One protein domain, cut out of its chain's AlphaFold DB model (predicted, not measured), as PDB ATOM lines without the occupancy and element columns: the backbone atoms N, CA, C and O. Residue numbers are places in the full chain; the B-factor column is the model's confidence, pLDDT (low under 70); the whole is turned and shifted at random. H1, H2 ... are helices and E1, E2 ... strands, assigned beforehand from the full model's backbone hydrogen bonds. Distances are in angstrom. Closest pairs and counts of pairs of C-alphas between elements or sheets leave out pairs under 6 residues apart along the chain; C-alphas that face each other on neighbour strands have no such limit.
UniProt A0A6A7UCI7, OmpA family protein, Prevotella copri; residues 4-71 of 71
ATOM      1  N   ILE A   4      46.330 -52.628  45.150       98.25
ATOM      2  CA  ILE A   4      45.903 -51.401  45.805       98.25
ATOM      3  C   ILE A   4      45.136 -50.555  44.794       98.25
ATOM      4  O   ILE A   4      45.702 -50.017  43.840       98.25
ATOM      5  N   LYS A   5      43.834 -50.388  45.028       98.38
ATOM      6  CA  LYS A   5      43.009 -49.410  44.318       98.38
ATOM      7  C   LYS A   5      43.008 -48.098  45.093       98.38
ATOM      8  O   LYS A   5      42.564 -48.048  46.236       98.38
ATOM      9  N   ILE A   6      43.441 -47.026  44.440       98.69
ATOM     10  CA  ILE A   6      43.388 -45.662  44.975       98.69
ATOM     11  C   ILE A   6      42.345 -44.887  44.186       98.69
ATOM     12  O   ILE A   6      42.320 -44.968  42.961       98.69
ATOM     13  N   SER A   7      41.467 -44.134  44.837       98.62
ATOM     14  CA  SER A   7      40.486 -43.290  44.141       98.62
ATOM     15  C   SER A   7      40.413 -41.924  44.796       98.62
ATOM     16  O   SER A   7      40.264 -41.852  46.009       98.62
ATOM     17  N   GLY A   8      40.548 -40.860  44.007       98.50
ATOM     18  CA  GLY A   8      40.416 -39.482  44.473       98.50
ATOM     19  C   GLY A   8      39.127 -38.859  43.951       98.50
ATOM     20  O   GLY A   8      38.820 -39.006  42.767       98.50
ATOM     21  N   ALA A   9      38.407 -38.162  44.822       98.19
ATOM     22  CA  ALA A   9      37.174 -37.444  44.513       98.19
ATOM     23  C   ALA A   9      37.276 -35.982  44.952       98.19
ATOM     24  O   ALA A   9      38.014 -35.664  45.888       98.19
ATOM     25  N   ALA A  10      36.544 -35.106  44.278       97.44
ATOM     26  CA  ALA A  10      36.192 -33.752  44.697       97.44
ATOM     27  C   ALA A  10      34.673 -33.681  44.921       97.44
ATOM     28  O   ALA A  10      33.958 -34.577  44.481       97.44
ATOM     29  N   ASP A  11      34.172 -32.641  45.581       96.19
ATOM     30  CA  ASP A  11      32.735 -32.362  45.550       96.19
ATOM     31  C   ASP A  11      32.354 -31.740  44.200       96.19
ATOM     32  O   ASP A  11      33.178 -31.099  43.547       96.19
ATOM     33  N   SER A  12      31.124 -31.966  43.744       95.94
ATOM     34  CA  SER A  12      30.581 -31.292  42.558       95.94
ATOM     35  C   SER A  12      29.842 -29.993  42.878       95.94
ATOM     36  O   SER A  12      29.399 -29.326  41.948       95.94
ATOM     37  N   ALA A  13      29.700 -29.637  44.160       93.25
ATOM     38  CA  ALA A  13      28.967 -28.450  44.590       93.25
ATOM     39  C   ALA A  13      29.671 -27.150  44.172       93.25
ATOM     40  O   ALA A  13      29.009 -26.143  43.926       93.25
ATOM     41  N   ILE A  14      31.008 -27.163  44.088       88.75
ATOM     42  CA  ILE A  14      31.811 -25.990  43.732       88.75
ATOM     43  C   ILE A  14      32.865 -26.356  42.673       88.75
ATOM     44  O   ILE A  14      33.391 -27.470  42.623       88.75
ATOM     45  N   GLY A  15      33.205 -25.383  41.823       90.38
ATOM     46  CA  GLY A  15      34.238 -25.508  40.797       90.38
ATOM     47  C   GLY A  15      33.708 -25.991  39.447       90.38
ATOM     48  O   GLY A  15      32.507 -26.113  39.225       90.38
ATOM     49  N   THR A  16      34.623 -26.229  38.508       96.69
ATOM     50  CA  THR A  16      34.286 -26.726  37.168       96.69
ATOM     51  C   THR A  16      34.459 -28.237  37.094       96.69
ATOM     52  O   THR A  16      35.291 -28.819  37.790       96.69
ATOM     53  N   GLN A  17      33.735 -28.890  36.182       95.69
ATOM     54  CA  GLN A  17      33.885 -30.328  35.950       95.69
ATOM     55  C   GLN A  17      35.339 -30.710  35.628       95.69
ATOM     56  O   GLN A  17      35.865 -31.672  36.189       95.69
ATOM     57  N   SER A  18      36.013 -29.937  34.769       97.25
ATOM     58  CA  SER A  18      37.422 -30.157  34.423       97.25
ATOM     59  C   SER A  18      38.353 -29.942  35.621       97.25
ATOM     60  O   SER A  18      39.249 -30.756  35.852       97.25
ATOM     61  N   GLY A  19      38.109 -28.907  36.431       97.69
ATOM     62  CA  GLY A  19      38.863 -28.639  37.657       97.69
ATOM     63  C   GLY A  19      38.717 -29.761  38.685       97.69
ATOM     64  O   GLY A  19      39.710 -30.217  39.255       97.69
ATOM     65  N   ASN A  20      37.501 -30.275  38.855       97.50
ATOM     66  CA  ASN A  20      37.203 -31.364  39.779       97.50
ATOM     67  C   ASN A  20      37.772 -32.704  39.289       97.50
ATOM     68  O   ASN A  20      38.292 -33.480  40.096       97.50
ATOM     69  N   GLN A  21      37.787 -32.950  37.973       97.06
ATOM     70  CA  GLN A  21      38.527 -34.074  37.393       97.06
ATOM     71  C   GLN A  21      40.028 -33.971  37.675       97.06
ATOM     72  O   GLN A  21      40.642 -34.946  38.112       97.06
ATOM     73  N   ASP A  22      40.649 -32.819  37.456       97.88
ATOM     74  CA  ASP A  22      42.081 -32.685  37.711       97.88
ATOM     75  C   ASP A  22      42.410 -32.803  39.213       97.88
ATOM     76  O   ASP A  22      43.378 -33.461  39.606       97.88
ATOM     77  N   LEU A  23      41.547 -32.270  40.083       97.31
ATOM     78  CA  LEU A  23      41.696 -32.383  41.532       97.31
ATOM     79  C   LEU A  23      41.608 -33.834  42.026       97.31
ATOM     80  O   LEU A  23      42.489 -34.265  42.778       97.31
ATOM     81  N   GLY A  24      40.615 -34.606  41.576       97.69
ATOM     82  CA  GLY A  24      40.499 -36.030  41.909       97.69
ATOM     83  C   GLY A  24      41.722 -36.836  41.449       97.69
ATOM     84  O   GLY A  24      42.295 -37.615  42.219       97.69
ATOM     85  N   LYS A  25      42.225 -36.565  40.236       98.19
ATOM     86  CA  LYS A  25      43.461 -37.166  39.702       98.19
ATOM     87  C   LYS A  25      44.688 -36.833  40.554       98.19
ATOM     88  O   LYS A  25      45.482 -37.731  40.852       98.19
ATOM     89  N   ARG A  26      44.875 -35.567  40.951       98.31
ATOM     90  CA  ARG A  26      46.001 -35.143  41.808       98.31
ATOM     91  C   ARG A  26      45.965 -35.824  43.172       98.31
ATOM     92  O   ARG A  26      46.996 -36.336  43.605       98.31
ATOM     93  N   ARG A  27      44.790 -35.884  43.806       98.06
ATOM     94  CA  ARG A  27      44.573 -36.557  45.099       98.06
ATOM     95  C   ARG A  27      44.983 -38.033  45.046       98.06
ATOM     96  O   ARG A  27      45.830 -38.464  45.828       98.06
ATOM     97  N   ALA A  28      44.498 -38.778  44.051       98.62
ATOM     98  CA  ALA A  28      44.866 -40.186  43.877       98.62
ATOM     99  C   ALA A  28      46.372 -40.379  43.615       98.62
ATOM    100  O   ALA A  28      47.012 -41.254  44.201       98.62
ATOM    101  N   LYS A  29      46.973 -39.533  42.763       98.38
ATOM    102  CA  LYS A  29      48.414 -39.589  42.464       98.38
ATOM    103  C   LYS A  29      49.286 -39.277  43.676       98.38
ATOM    104  O   LYS A  29      50.360 -39.864  43.794       98.38
ATOM    105  N   PHE A  30      48.864 -38.361  44.543       98.62
ATOM    106  CA  PHE A  30      49.611 -38.019  45.751       98.62
ATOM    107  C   PHE A  30      49.777 -39.245  46.658       98.62
ATOM    108  O   PHE A  30      50.905 -39.594  47.008       98.62
ATOM    109  N   ILE A  31      48.685 -39.962  46.943       98.62
ATOM    110  CA  ILE A  31      48.735 -41.187  47.756       98.62
ATOM    111  C   ILE A  31      49.529 -42.294  47.055       98.62
ATOM    112  O   ILE A  31      50.362 -42.932  47.694       98.62
ATOM    113  N   ALA A  32      49.366 -42.475  45.738       98.56
ATOM    114  CA  ALA A  32      50.160 -43.449  44.982       98.56
ATOM    115  C   ALA A  32      51.671 -43.197  45.136       98.56
ATOM    116  O   ALA A  32      52.425 -44.110  45.464       98.56
ATOM    117  N   LYS A  33      52.116 -41.943  44.969       98.62
ATOM    118  CA  LYS A  33      53.524 -41.555  45.163       98.62
ATOM    119  C   LYS A  33      53.987 -41.780  46.603       98.62
ATOM    120  O   LYS A  33      55.112 -42.223  46.813       98.62
ATOM    121  N   ALA A  34      53.136 -41.484  47.585       98.62
ATOM    122  CA  ALA A  34      53.454 -41.679  48.996       98.62
ATOM    123  C   ALA A  34      53.659 -43.163  49.352       98.62
ATOM    124  O   ALA A  34      54.556 -43.462  50.143       98.62
ATOM    125  N   LEU A  35      52.869 -44.069  48.767       98.31
ATOM    126  CA  LEU A  35      53.012 -45.519  48.941       98.31
ATOM    127  C   LEU A  35      54.253 -46.062  48.228       98.31
ATOM    128  O   LEU A  35      55.022 -46.800  48.837       98.31
ATOM    129  N   ILE A  36      54.507 -45.628  46.990       98.56
ATOM    130  CA  ILE A  36      55.719 -46.008  46.243       98.56
ATOM    131  C   ILE A  36      56.978 -45.589  47.009       98.56
ATOM    132  O   ILE A  36      57.894 -46.384  47.182       98.56
ATOM    133  N   LYS A  37      57.002 -44.366  47.561       98.69
ATOM    134  CA  LYS A  37      58.118 -43.882  48.394       98.69
ATOM    135  C   LYS A  37      58.357 -44.746  49.644       98.69
ATOM    136  O   LYS A  37      59.449 -44.717  50.195       98.69
ATOM    137  N   ARG A  38      57.346 -45.489  50.101       98.12
ATOM    138  CA  ARG A  38      57.405 -46.388  51.266       98.12
ATOM    139  C   ARG A  38      57.644 -47.854  50.885       98.12
ATOM    140  O   ARG A  38      57.544 -48.714  51.749       98.12
ATOM    141  N   GLY A  39      57.963 -48.134  49.619       98.06
ATOM    142  CA  GLY A  39      58.361 -49.464  49.156       98.06
ATOM    143  C   GLY A  39      57.244 -50.304  48.537       98.06
ATOM    144  O   GLY A  39      57.487 -51.456  48.200       98.06
ATOM    145  N   VAL A  40      56.035 -49.761  48.352       97.56
ATOM    146  CA  VAL A  40      54.989 -50.473  47.602       97.56
ATOM    147  C   VAL A  40      55.351 -50.486  46.119       97.56
ATOM    148  O   VAL A  40      55.559 -49.425  45.523       97.56
ATOM    149  N   ASP A  41      55.373 -51.671  45.510       97.31
ATOM    150  CA  ASP A  41      55.646 -51.799  44.082       97.31
ATOM    151  C   ASP A  41      54.551 -51.090  43.269       97.31
ATOM    152  O   ASP A  41      53.346 -51.275  43.473       97.31
ATOM    153  N   LYS A  42      54.970 -50.255  42.314       97.56
ATOM    154  CA  LYS A  42      54.063 -49.505  41.441       97.56
ATOM    155  C   LYS A  42      53.110 -50.425  40.668       97.56
ATOM    156  O   LYS A  42      51.981 -50.015  40.407       97.56
ATOM    157  N   SER A  43      53.536 -51.635  40.313       97.06
ATOM    158  CA  SER A  43      52.719 -52.642  39.621       97.06
ATOM    159  C   SER A  43      51.526 -53.125  40.452       97.06
ATOM    160  O   SER A  43      50.521 -53.552  39.885       97.06
ATOM    161  N   GLN A  44      51.582 -52.987  41.780       97.56
ATOM    162  CA  GLN A  44      50.470 -53.314  42.671       97.56
ATOM    163  C   GLN A  44      49.432 -52.189  42.759       97.56
ATOM    164  O   GLN A  44      48.352 -52.413  43.296       97.56
ATOM    165  N   ILE A  45      49.718 -50.980  42.261       98.31
ATOM    166  CA  ILE A  45      48.867 -49.800  42.459       98.31
ATOM    167  C   ILE A  45      48.105 -49.443  41.184       98.31
ATOM    168  O   ILE A  45      48.686 -49.207  40.125       98.31
ATOM    169  N   LYS A  46      46.792 -49.239  41.323       98.00
ATOM    170  CA  LYS A  46      45.950 -48.618  40.296       98.00
ATOM    171  C   LYS A  46      45.204 -47.413  40.863       98.00
ATOM    172  O   LYS A  46      44.404 -47.535  41.788       98.00
ATOM    173  N   ALA A  47      45.476 -46.238  40.301       97.88
ATOM    174  CA  ALA A  47      44.864 -44.977  40.711       97.88
ATOM    175  C   ALA A  47      43.712 -44.585  39.776       97.88
ATOM    176  O   ALA A  47      43.839 -44.661  38.554       97.88
ATOM    177  N   TYR A  48      42.614 -44.122  40.361       98.12
ATOM    178  CA  TYR A  48      41.389 -43.726  39.682       98.12
ATOM    179  C   TYR A  48      41.003 -42.300  40.055       98.12
ATOM    180  O   TYR A  48      41.221 -41.838  41.178       98.12
ATOM    181  N   ASN A  49      40.399 -41.619  39.094       97.75
ATOM    182  CA  ASN A  49      39.835 -40.296  39.259       97.75
ATOM    183  C   ASN A  49      38.313 -40.411  39.256       97.75
ATOM    184  O   ASN A  49      37.755 -40.876  38.265       97.75
ATOM    185  N   LEU A  50      37.667 -40.000  40.341       97.75
ATOM    186  CA  LEU A  50      36.207 -39.957  40.430       97.75
ATOM    187  C   LEU A  50      35.640 -38.593  40.011       97.75
ATOM    188  O   LEU A  50      34.437 -38.480  39.822       97.75
ATOM    189  N   GLY A  51      36.488 -37.576  39.827       97.00
ATOM    190  CA  GLY A  51      36.051 -36.217  39.527       97.00
ATOM    191  C   GLY A  51      35.245 -35.592  40.662       97.00
ATOM    192  O   GLY A  51      35.439 -35.942  41.828       97.00
ATOM    193  N   GLY A  52      34.379 -34.642  40.309       97.50
ATOM    194  CA  GLY A  52      33.394 -34.081  41.231       97.50
ATOM    195  C   GLY A  52      32.253 -35.071  41.423       97.50
ATOM    196  O   GLY A  52      31.657 -35.494  40.433       97.50
ATOM    197  N   ILE A  53      31.970 -35.442  42.666       97.56
ATOM    198  CA  ILE A  53      30.883 -36.351  43.030       97.56
ATOM    199  C   ILE A  53      29.923 -35.669  44.006       97.56
ATOM    200  O   ILE A  53      30.318 -34.780  44.762       97.56
ATOM    201  N   ASP A  54      28.700 -36.185  44.042       97.00
ATOM    202  CA  ASP A  54      27.664 -35.825  45.007       97.00
ATOM    203  C   ASP A  54      27.034 -37.099  45.580       97.00
ATOM    204  O   ASP A  54      25.919 -37.494  45.253       97.00
ATOM    205  N   LYS A  55      27.842 -37.864  46.316       96.81
ATOM    206  CA  LYS A  55      27.445 -39.176  46.844       96.81
ATOM    207  C   LYS A  55      26.921 -39.085  48.275       96.81
ATOM    208  O   LYS A  55      26.078 -39.886  48.673       96.81
ATOM    209  N   TYR A  56      27.481 -38.179  49.066       96.69
ATOM    210  CA  TYR A  56      27.187 -38.032  50.485       96.69
ATOM    211  C   TYR A  56      26.499 -36.697  50.754       96.69
ATOM    212  O   TYR A  56      26.865 -35.692  50.156       96.69
ATOM    213  N   ALA A  57      25.557 -36.695  51.701       95.38
ATOM    214  CA  ALA A  57      24.739 -35.523  52.026       95.38
ATOM    215  C   ALA A  57      25.557 -34.306  52.493       95.38
ATOM    216  O   ALA A  57      25.184 -33.170  52.224       95.38
ATOM    217  N   ALA A  58      26.673 -34.531  53.195       95.62
ATOM    218  CA  ALA A  58      27.608 -33.463  53.528       95.62
ATOM    219  C   ALA A  58      28.596 -33.264  52.371       95.62
ATOM    220  O   ALA A  58      29.359 -34.180  52.053       95.62
ATOM    221  N   ASN A  59      28.644 -32.060  51.792       93.25
ATOM    222  CA  ASN A  59      29.548 -31.723  50.682       93.25
ATOM    223  C   ASN A  59      31.013 -32.054  51.009       93.25
ATOM    224  O   ASN A  59      31.758 -32.577  50.180       93.25
ATOM    225  N   GLU A  60      31.414 -31.826  52.258       95.12
ATOM    226  CA  GLU A  60      32.720 -32.159  52.829       95.12
ATOM    227  C   GLU A  60      33.084 -33.625  52.626       95.12
ATOM    228  O   GLU A  60      34.227 -33.943  52.287       95.12
ATOM    229  N   ALA A  61      32.112 -34.517  52.803       96.56
ATOM    230  CA  ALA A  61      32.314 -35.954  52.738       96.56
ATOM    231  C   ALA A  61      32.573 -36.447  51.309       96.56
ATOM    232  O   ALA A  61      33.143 -37.523  51.143       96.56
ATOM    233  N   ASN A  62      32.236 -35.670  50.274       97.06
ATOM    234  CA  ASN A  62      32.573 -35.971  48.876       97.06
ATOM    235  C   ASN A  62      34.049 -35.667  48.539       97.06
ATOM    236  O   ASN A  62      34.575 -36.124  47.520       97.06
ATOM    237  N   ARG A  63      34.770 -34.944  49.409       96.88
ATOM    238  CA  ARG A  63      36.181 -34.573  49.218       96.88
ATOM    239  C   ARG A  63      37.124 -35.607  49.845       96.88
ATOM    240  O   ARG A  63      37.648 -35.387  50.933       96.88
ATOM    241  N   PHE A  64      37.408 -36.711  49.152       97.19
ATOM    242  CA  PHE A  64      38.212 -37.799  49.736       97.19
ATOM    243  C   PHE A  64      39.282 -38.409  48.821       97.19
ATOM    244  O   PHE A  64      39.333 -38.186  47.610       97.19
ATOM    245  N   THR A  65      40.134 -39.240  49.435       98.38
ATOM    246  CA  THR A  65      40.899 -40.294  48.754       98.38
ATOM    247  C   THR A  65      40.691 -41.623  49.476       98.38
ATOM    248  O   THR A  65      40.847 -41.681  50.691       98.38
ATOM    249  N   THR A  66      40.365 -42.691  48.751       98.19
ATOM    250  CA  THR A  66      40.227 -44.047  49.312       98.19
ATOM    251  C   THR A  66      41.399 -44.919  48.895       98.19
ATOM    252  O   THR A  66      41.847 -44.831  47.750       98.19
ATOM    253  N   VAL A  67      41.827 -45.812  49.785       98.25
ATOM    254  CA  VAL A  67      42.789 -46.886  49.513       98.25
ATOM    255  C   VAL A  67      42.103 -48.206  49.841       98.25
ATOM    256  O   VAL A  67      41.659 -48.401  50.967       98.25
ATOM    257  N   VAL A  68      41.987 -49.093  48.855       98.25
ATOM    258  CA  VAL A  68      41.325 -50.395  49.005       98.25
ATOM    259  C   VAL A  68      42.303 -51.492  48.615       98.25
ATOM    260  O   VAL A  68      42.884 -51.440  47.530       98.25
ATOM    261  N   LEU A  69      42.466 -52.478  49.495       97.69
ATOM    262  CA  LEU A  69      43.209 -53.702  49.212       97.69
ATOM    263  C   LEU A  69      42.279 -54.713  48.535       97.69
ATOM    264  O   LEU A  69      41.183 -54.980  49.023       97.69
ATOM    265  N   LEU A  70      42.715 -55.253  47.403       96.19
ATOM    266  CA  LEU A  70      42.005 -56.237  46.585       96.19
ATOM    267  C   LEU A  70      42.843 -57.519  46.503       96.19
ATOM    268  O   LEU A  70      44.070 -57.435  46.547       96.19
ATOM    269  N   LYS A  71      42.197 -58.685  46.395       89.25
ATOM    270  CA  LYS A  71      42.854 -60.005  46.373       89.25
ATOM    271  C   LYS A  71      43.158 -60.503  44.960       89.25
ATOM    272  O   LYS A  71      42.348 -60.190  44.064       89.25
TER     273      LYS A  71
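Overview. This is residues 4 to 71 of the 71 residues of the protein "OmpA family protein" of Prevotella copri (UniProt A0A6A7UCI7). A small, twisted sheet of three strands has one long helix, H1, packed along one of its faces, over E2 and E1, with no named helix over the other face. The short helix H2 sits beside the strands, near the ends of E1 and E2, and H1 and the strands run mostly along the longest axis. The printed part has 68 residues with three named strands and two named helices, in the order E1, H1, E2, H2, E3; the sheet runs E2, E1, E3 and is mixed, and the class is mixed, helices and strands. The whole is compact, with a radius of gyration of the C-alphas of 12.5 A, and elongated, with spans of 36 by 21 by 15 A.

Along the chain. E1 is residues 4 to 11, 23.2 A long, and begins with C-alpha 4 at (45.903, -51.401, 45.805). H1 is residues 17 to 36, 28.8 A long, beginning with C-alpha 17 at (33.885, -30.328, 35.950). E2 is residues 45 to 53, 22.5 A long. H2 is residues 59 to 62, and E3 is residues 65 to 70, 16.1 A long, ending with C-alpha 70 at (42.005, -56.237, 46.585).

Arrangement. E1 is the inner strand of the sheet, and E2 and E3 are its edge strands. E1 and E2 are parallel, at 16 degrees, with N 48 and O 6 at 2.7 A and N 10 and O 51 at 2.8 A, within hydrogen-bond range. E1 and E3 are antiparallel, at 155 degrees, with N 5 and O 68 at 2.9 A, within hydrogen-bond range. H1 is on the sheet, with a height over the sheet of 6.9 A. It lies over E2 and E1 and runs along the strands, at 26 degrees to E1 on the local plane. The closest C-alphas of H1 and E2 are those of Gln 21 and Gly 51, 3.9 A apart; those of H1 and E1 are Gly 24 and Gly 8, 4.3 A apart. E1, H1 and E2 form a strand-helix-strand unit, two parallel neighbour strands with a helix between them in the chain, and its crossover is right-handed. H2 stands at the sheet's level, at a height over the sheet of 3.3 A; its closest C-alpha pair with E1 is Asn 62 and Asp 11, 4.9 A apart. H1 and H2 are apart. Every O i to N i+4 pair of H1 is within hydrogen-bond range; H2 is too short for such a pair, and its one O i to N i+3 pair is within range.

Size, cuts and confidence. The two C-alphas farthest apart are those of Gly 39 and Ala 57, at 36.5 A, while those of Ile 4 and Lys 71, the first and last printed, are 9.1 A apart. The printed part has no cut. No link is long: the link from H1 to E2 is short, and the other three are tight. The mean pLDDT of the printed part is 97.1, and no printed residue is under 70.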